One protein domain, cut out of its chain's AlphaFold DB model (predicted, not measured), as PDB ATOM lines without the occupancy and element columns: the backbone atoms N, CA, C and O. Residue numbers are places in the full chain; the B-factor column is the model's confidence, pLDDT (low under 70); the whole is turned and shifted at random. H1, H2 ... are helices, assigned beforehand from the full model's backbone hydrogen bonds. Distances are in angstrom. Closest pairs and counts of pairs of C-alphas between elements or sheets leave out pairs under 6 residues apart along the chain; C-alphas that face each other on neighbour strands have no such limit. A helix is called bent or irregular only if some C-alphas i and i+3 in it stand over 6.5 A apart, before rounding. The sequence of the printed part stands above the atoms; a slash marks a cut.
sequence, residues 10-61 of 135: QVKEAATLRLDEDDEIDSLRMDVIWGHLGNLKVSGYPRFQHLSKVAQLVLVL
ATOM      1  N   GLN A  10      18.477 -50.771 -20.051       85.38
ATOM      2  CA  GLN A  10      18.799 -49.375 -19.728       85.38
ATOM      3  C   GLN A  10      18.942 -49.126 -18.219       85.38
ATOM      4  O   GLN A  10      19.827 -48.394 -17.789       85.38
ATOM      5  N   VAL A  11      18.075 -49.737 -17.407       86.19
ATOM      6  CA  VAL A  11      18.115 -49.598 -15.944       86.19
ATOM      7  C   VAL A  11      19.303 -50.371 -15.386       86.19
ATOM      8  O   VAL A  11      19.974 -49.871 -14.491       86.19
ATOM      9  N   LYS A  12      19.588 -51.559 -15.933       84.44
ATOM     10  CA  LYS A  12      20.754 -52.363 -15.545       84.44
ATOM     11  C   LYS A  12      22.053 -51.606 -15.829       84.44
ATOM     12  O   LYS A  12      22.845 -51.426 -14.918       84.44
ATOM     13  N   GLU A  13      22.211 -51.075 -17.041       85.38
ATOM     14  CA  GLU A  13      23.377 -50.268 -17.429       85.38
ATOM     15  C   GLU A  13      23.544 -49.015 -16.560       85.38
ATOM     16  O   GLU A  13      24.653 -48.716 -16.132       85.38
ATOM     17  N   ALA A  14      22.454 -48.305 -16.254       85.44
ATOM     18  CA  ALA A  14      22.498 -47.135 -15.378       85.44
ATOM     19  C   ALA A  14      22.789 -47.484 -13.908       85.44
ATOM     20  O   ALA A  14      23.272 -46.636 -13.155       85.44
ATOM     21  N   ALA A  15      22.456 -48.706 -13.483       86.25
ATOM     22  CA  ALA A  15      22.672 -49.167 -12.120       86.25
ATOM     23  C   ALA A  15      24.071 -49.763 -11.905       86.25
ATOM     24  O   ALA A  15      24.534 -49.782 -10.769       86.25
ATOM     25  N   THR A  16      24.747 -50.251 -12.944       86.00
ATOM     26  CA  THR A  16      26.078 -50.857 -12.813       86.00
ATOM     27  C   THR A  16      27.131 -49.825 -12.408       86.00
ATOM     28  O   THR A  16      27.366 -48.841 -13.110       86.00
ATOM     29  N   LEU A  17      27.804 -50.076 -11.285       79.31
ATOM     30  CA  LEU A  17      29.026 -49.385 -10.892       79.31
ATOM     31  C   LEU A  17      30.218 -50.154 -11.451       79.31
ATOM     32  O   LEU A  17      30.418 -51.317 -11.115       79.31
ATOM     33  N   ARG A  18      31.017 -49.489 -12.283       71.25
ATOM     34  CA  ARG A  18      32.319 -50.009 -12.701       71.25
ATOM     35  C   ARG A  18      33.340 -49.574 -11.660       71.25
ATOM     36  O   ARG A  18      33.631 -48.384 -11.560       71.25
ATOM     37  N   LEU A  19      33.791 -50.519 -10.847       63.84
ATOM     38  CA  LEU A  19      34.992 -50.362 -10.033       63.84
ATOM     39  C   LEU A  19      36.185 -50.785 -10.908       63.84
ATOM     40  O   LEU A  19      35.998 -51.586 -11.822       63.84
ATOM     41  N   ASP A  20      37.349 -50.162 -10.713       61.09
ATOM     42  CA  ASP A  20      38.506 -50.293 -11.611       61.09
ATOM     43  C   ASP A  20      38.938 -51.756 -11.867       61.09
ATOM     44  O   ASP A  20      38.655 -52.660 -11.084       61.09
ATOM     45  N   GLU A  21      39.627 -51.944 -12.999       57.69
ATOM     46  CA  GLU A  21      39.686 -53.118 -13.895       57.69
ATOM     47  C   GLU A  21      40.104 -54.503 -13.346       57.69
ATOM     48  O   GLU A  21      40.187 -55.423 -14.156       57.69
ATOM     49  N   ASP A  22      40.309 -54.722 -12.043       59.78
ATOM     50  CA  ASP A  22      40.936 -55.970 -11.555       59.78
ATOM     51  C   ASP A  22      40.171 -56.794 -10.500       59.78
ATOM     52  O   ASP A  22      40.628 -57.886 -10.177       59.78
ATOM     53  N   ASP A  23      38.994 -56.384 -10.013       51.81
ATOM     54  CA  ASP A  23      38.207 -57.235  -9.101       51.81
ATOM     55  C   ASP A  23      36.713 -57.246  -9.456       51.81
ATOM     56  O   ASP A  23      35.973 -56.278  -9.276       51.81
ATOM     57  N   GLU A  24      36.282 -58.397  -9.970       57.75
ATOM     58  CA  GLU A  24      34.950 -58.738 -10.466       57.75
ATOM     59  C   GLU A  24      33.890 -58.707  -9.344       57.75
ATOM     60  O   GLU A  24      33.428 -59.731  -8.842       57.75
ATOM     61  N   ILE A  25      33.485 -57.504  -8.936       54.22
ATOM     62  CA  ILE A  25      32.237 -57.267  -8.206       54.22
ATOM     63  C   ILE A  25      31.513 -56.100  -8.878       54.22
ATOM     64  O   ILE A  25      31.639 -54.941  -8.476       54.22
ATOM     65  N   ASP A  26      30.701 -56.425  -9.886       61.03
ATOM     66  CA  ASP A  26      29.684 -55.520 -10.426       61.03
ATOM     67  C   ASP A  26      28.697 -55.166  -9.303       61.03
ATOM     68  O   ASP A  26      27.733 -55.886  -9.021       61.03
ATOM     69  N   SER A  27      28.938 -54.052  -8.614       76.69
ATOM     70  CA  SER A  27      27.996 -53.546  -7.621       76.69
ATOM     71  C   SER A  27      26.885 -52.754  -8.314       76.69
ATOM     72  O   SER A  27      27.104 -52.030  -9.286       76.69
ATOM     73  N   LEU A  28      25.651 -52.923  -7.837       84.19
ATOM     74  CA  LEU A  28      24.474 -52.276  -8.412       84.19
ATOM     75  C   LEU A  28      24.003 -51.125  -7.523       84.19
ATOM     76  O   LEU A  28      23.784 -51.289  -6.321       84.19
ATOM     77  N   ARG A  29      23.755 -49.969  -8.139       87.75
ATOM     78  CA  ARG A  29      23.084 -48.820  -7.537       87.75
ATOM     79  C   ARG A  29      21.631 -49.144  -7.232       87.75
ATOM     80  O   ARG A  29      20.734 -49.013  -8.070       87.75
ATOM     81  N   MET A  30      21.402 -49.555  -5.992       88.62
ATOM     82  CA  MET A  30      20.079 -49.928  -5.498       88.62
ATOM     83  C   MET A  30      19.071 -48.777  -5.579       88.62
ATOM     84  O   MET A  30      17.888 -49.032  -5.784       88.62
ATOM     85  N   ASP A  31      19.511 -47.522  -5.490       89.00
ATOM     86  CA  ASP A  31      18.648 -46.349  -5.647       89.00
ATOM     87  C   ASP A  31      18.063 -46.227  -7.061       89.00
ATOM     88  O   ASP A  31      16.873 -45.947  -7.216       89.00
ATOM     89  N   VAL A  32      18.854 -46.542  -8.090       89.88
ATOM     90  CA  VAL A  32      18.409 -46.562  -9.493       89.88
ATOM     91  C   VAL A  32      17.410 -47.700  -9.723       89.88
ATOM     92  O   VAL A  32      16.352 -47.498 -10.325       89.88
ATOM     93  N   ILE A  33      17.704 -48.889  -9.188       90.69
ATOM     94  CA  ILE A  33      16.841 -50.072  -9.311       90.69
ATOM     95  C   ILE A  33      15.498 -49.841  -8.612       90.69
ATOM     96  O   ILE A  33      14.438 -50.012  -9.220       90.69
ATOM     97  N   TRP A  34      15.515 -49.422  -7.346       91.88
ATOM     98  CA  TRP A  34      14.293 -49.174  -6.581       91.88
ATOM     99  C   TRP A  34      13.516 -47.960  -7.085       91.88
ATOM    100  O   TRP A  34      12.282 -47.972  -7.027       91.88
ATOM    101  N   GLY A  35      14.202 -46.964  -7.654       90.56
ATOM    102  CA  GLY A  35      13.577 -45.867  -8.388       90.56
ATOM    103  C   GLY A  35      12.769 -46.360  -9.591       90.56
ATOM    104  O   GLY A  35      11.637 -45.922  -9.796       90.56
ATOM    105  N   HIS A  36      13.290 -47.327 -10.352       90.62
ATOM    106  CA  HIS A  36      12.536 -47.952 -11.439       90.62
ATOM    107  C   HIS A  36      11.376 -48.816 -10.919       90.62
ATOM    108  O   HIS A  36      10.227 -48.617 -11.320       90.62
ATOM    109  N   LEU A  37      11.651 -49.741  -9.992       90.38
ATOM    110  CA  LEU A  37      10.650 -50.675  -9.464       90.38
ATOM    111  C   LEU A  37       9.474 -49.957  -8.793       90.38
ATOM    112  O   LEU A  37       8.331 -50.387  -8.945       90.38
ATOM    113  N   GLY A  38       9.725 -48.846  -8.098       89.50
ATOM    114  CA  GLY A  38       8.671 -48.042  -7.474       89.50
ATOM    115  C   GLY A  38       7.727 -47.354  -8.453       89.50
ATOM    116  O   GLY A  38       6.592 -47.051  -8.087       89.50
ATOM    117  N   ASN A  39       8.152 -47.170  -9.703       90.50
ATOM    118  CA  ASN A  39       7.338 -46.570 -10.758       90.50
ATOM    119  C   ASN A  39       6.572 -47.600 -11.600       90.50
ATOM    120  O   ASN A  39       5.711 -47.215 -12.397       90.50
ATOM    121  N   LEU A  40       6.837 -48.900 -11.429       90.31
ATOM    122  CA  LEU A  40       6.119 -49.943 -12.156       90.31
ATOM    123  C   LEU A  40       4.650 -49.980 -11.739       90.31
ATOM    124  O   LEU A  40       4.320 -50.069 -10.554       90.31
ATOM    125  N   LYS A  41       3.761 -49.973 -12.734       91.69
ATOM    126  CA  LYS A  41       2.314 -50.071 -12.540       91.69
ATOM    127  C   LYS A  41       1.761 -51.331 -13.188       91.69
ATOM    128  O   LYS A  41       2.173 -51.700 -14.282       91.69
ATOM    129  N   VAL A  42       0.797 -51.960 -12.527       89.62
ATOM    130  CA  VAL A  42      -0.005 -53.065 -13.061       89.62
ATOM    131  C   VAL A  42      -1.465 -52.646 -12.959       89.62
ATOM    132  O   VAL A  42      -1.928 -52.264 -11.886       89.62
ATOM    133  N   SER A  43      -2.172 -52.641 -14.091       89.31
ATOM    134  CA  SER A  43      -3.575 -52.200 -14.174       89.31
ATOM    135  C   SER A  43      -3.824 -50.800 -13.585       89.31
ATOM    136  O   SER A  43      -4.856 -50.547 -12.975       89.31
ATOM    137  N   GLY A  44      -2.852 -49.891 -13.734       88.44
ATOM    138  CA  GLY A  44      -2.921 -48.511 -13.231       88.44
ATOM    139  C   GLY A  44      -2.443 -48.310 -11.787       88.44
ATOM    140  O   GLY A  44      -2.183 -47.171 -11.399       88.44
ATOM    141  N   TYR A  45      -2.237 -49.384 -11.019       86.88
ATOM    142  CA  TYR A  45      -1.815 -49.322  -9.616       86.88
ATOM    143  C   TYR A  45      -0.317 -49.611  -9.452       86.88
ATOM    144  O   TYR A  45       0.220 -50.419 -10.210       86.88
ATOM    145  N   PRO A  46       0.380 -48.999  -8.472       89.50
ATOM    146  CA  PRO A  46       1.792 -49.284  -8.224       89.50
ATOM    147  C   PRO A  46       1.996 -50.751  -7.840       89.50
ATOM    148  O   PRO A  46       1.436 -51.225  -6.850       89.50
ATOM    149  N   ARG A  47       2.839 -51.462  -8.592       90.31
ATOM    150  CA  ARG A  47       3.101 -52.897  -8.404       90.31
ATOM    151  C   ARG A  47       3.714 -53.202  -7.035       90.31
ATOM    152  O   ARG A  47       3.402 -54.227  -6.440       90.31
ATOM    153  N   PHE A  48       4.571 -52.307  -6.542       90.94
ATOM    154  CA  PHE A  48       5.369 -52.499  -5.326       90.94
ATOM    155  C   PHE A  48       5.160 -51.387  -4.284       90.94
ATOM    156  O   PHE A  48       6.095 -51.001  -3.592       90.94
ATOM    157  N   GLN A  49       3.933 -50.876  -4.127       88.69
ATOM    158  CA  GLN A  49       3.627 -49.693  -3.301       88.69
ATOM    159  C   GLN A  49       4.275 -49.678  -1.902       88.69
ATOM    160  O   GLN A  49       4.833 -48.663  -1.492       88.69
ATOM    161  N   HIS A  50       4.178 -50.777  -1.151       93.12
ATOM    162  CA  HIS A  50       4.725 -50.858   0.208       93.12
ATOM    163  C   HIS A  50       6.228 -51.127   0.201       93.12
ATOM    164  O   HIS A  50       6.980 -50.491   0.936       93.12
ATOM    165  N   LEU A  51       6.671 -52.034  -0.667       92.94
ATOM    166  CA  LEU A  51       8.063 -52.453  -0.740       92.94
ATOM    167  C   LEU A  51       8.975 -51.307  -1.193       92.94
ATOM    168  O   LEU A  51      10.042 -51.112  -0.622       92.94
ATOM    169  N   SER A  52       8.519 -50.479  -2.134       90.69
ATOM    170  CA  SER A  52       9.255 -49.293  -2.576       90.69
ATOM    171  C   SER A  52       9.395 -48.240  -1.481       90.69
ATOM    172  O   SER A  52      10.437 -47.600  -1.404       90.69
ATOM    173  N   LYS A  53       8.404 -48.091  -0.590       91.38
ATOM    174  CA  LYS A  53       8.529 -47.205   0.581       91.38
ATOM    175  C   LYS A  53       9.579 -47.713   1.564       91.38
ATOM    176  O   LYS A  53      10.371 -46.925   2.069       91.38
ATOM    177  N   VAL A  54       9.601 -49.022   1.820       94.31
ATOM    178  CA  VAL A  54      10.615 -49.643   2.687       94.31
ATOM    179  C   VAL A  54      12.005 -49.482   2.078       94.31
ATOM    180  O   VAL A  54      12.924 -49.059   2.770       94.31
ATOM    181  N   ALA A  55      12.155 -49.749   0.780       92.12
ATOM    182  CA  ALA A  55      13.425 -49.582   0.088       92.12
ATOM    183  C   ALA A  55      13.915 -48.127   0.113       92.12
ATOM    184  O   ALA A  55      15.075 -47.886   0.422       92.12
ATOM    185  N   GLN A  56      13.031 -47.155  -0.132       89.56
ATOM    186  CA  GLN A  56      13.363 -45.733  -0.010       89.56
ATOM    187  C   GLN A  56      13.835 -45.375   1.399       89.56
ATOM    188  O   GLN A  56      14.830 -44.676   1.537       89.56
ATOM    189  N   LEU A  57      13.160 -45.874   2.438       91.62
ATOM    190  CA  LEU A  57      13.584 -45.638   3.815       91.62
ATOM    191  C   LEU A  57      14.990 -46.195   4.056       91.62
ATOM    192  O   LEU A  57      15.847 -45.469   4.541       91.62
ATOM    193  N   VAL A  58      15.229 -47.456   3.687       91.25
ATOM    194  CA  VAL A  58      16.529 -48.116   3.881       91.25
ATOM    195  C   VAL A  58      17.643 -47.376   3.149       91.25
ATOM    196  O   VAL A  58      18.701 -47.189   3.731       91.25
ATOM    197  N   LEU A  59      17.402 -46.919   1.918       89.25
ATOM    198  CA  LEU A  59      18.403 -46.227   1.096       89.25
ATOM    199  C   LEU A  59      18.719 -44.799   1.559       89.25
ATOM    200  O   LEU A  59      19.732 -44.239   1.152       89.25
ATOM    201  N   VAL A  60      17.849 -44.195   2.371       88.00
ATOM    202  CA  VAL A  60      18.076 -42.872   2.973       88.00
ATOM    203  C   VAL A  60      18.767 -42.995   4.333       88.00
ATOM    204  O   VAL A  60      19.294 -42.009   4.848       88.00
ATOM    205  N   LEU A  61      18.803 -44.194   4.926       85.69
ATOM    206  CA  LEU A  61      19.570 -44.409   6.144       85.69
ATOM    207  C   LEU A  61      21.069 -44.318   5.825       85.69
ATOM    208  O   LEU A  61      21.542 -44.996   4.913       85.69
TER     209      LEU A  61
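AT A GLANCE: This is residues 10 to 61 of the 135 residues of the protein "PREDICTED: uncharacterized protein LOC106702191" of Paramuricea clavata (UniProt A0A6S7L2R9). Three short helices lie in a flat, loose row, H2 in the middle with H1 on one side of it and H3 on the other, each running opposite ways to the one before. Two loops reach out to the two ends of the longest axis: the long link of residues 16 to 29, its base tied by a short antiparallel pairing, and the shorter link between H2 and H3. The printed part has 52 residues with three named helices, H1, H2 and H3 in that order, and no named strand; its class is all helix. It is loose, with a radius of gyration of the C-alphas of 13.5 A, and spans 44 by 26 by 11 A.

HOW THE PARTS SIT: The first helix, H1, residues 10 to 15, touches H2, residues 30 to 39. Their closest C-alphas are those of Ala 15 and Val 32, 5.6 A apart. They run opposite ways at a steep tilt of 39 degrees and form a helical hairpin. In the link between them, residues 16 to 17 pair with residues 27 to 28, antiparallel. H2 also touches H3, residues 49 to 60; the closest C-alphas are those of Gly 38 and Ser 52, 5.1 A apart. These two run opposite ways at a shallow tilt of 25 degrees, a second helical hairpin. In their link, residues 41 to 42 pair with residues 45 to 46, antiparallel. H1 and H3 are apart. In H1 every O i to N i+4 pair is within hydrogen-bond range; in H2 5 of 6 are, and in H3 7 of 8.

IN THESE COORDINATES: H1 begins at C-alpha 10, at (18.799, -49.375, -19.728), and is 8.5 A long from first to last C-alpha. H2 runs from Met 30, with its C-alpha at (20.079, -49.928, -5.498), to Asn 39, over 14.2 A. H3, the longest helix by residues, runs from Gln 49 to Val 60, with C-alpha 60 at (18.076, -42.872, 2.973), over 17.2 A. None of the three is bent.

THE WHOLE: The outline is flat. The two C-alphas farthest apart are those of Asp 22 and Ser 43, 44.7 A. The printed part has no cut, and the C-alphas of Gln 10 and Leu 61, its first and last residues, are 26.4 A apart. The link from H1 to H2, 14 residues, is long; its C-alphas lie 6 to 25 A from the mean of the C-alphas. The link from H2 to H3, 9 residues, is short. The mean pLDDT of the printed part is 83.7, and residues 19 to 26 are under 70, a low confidence of the model.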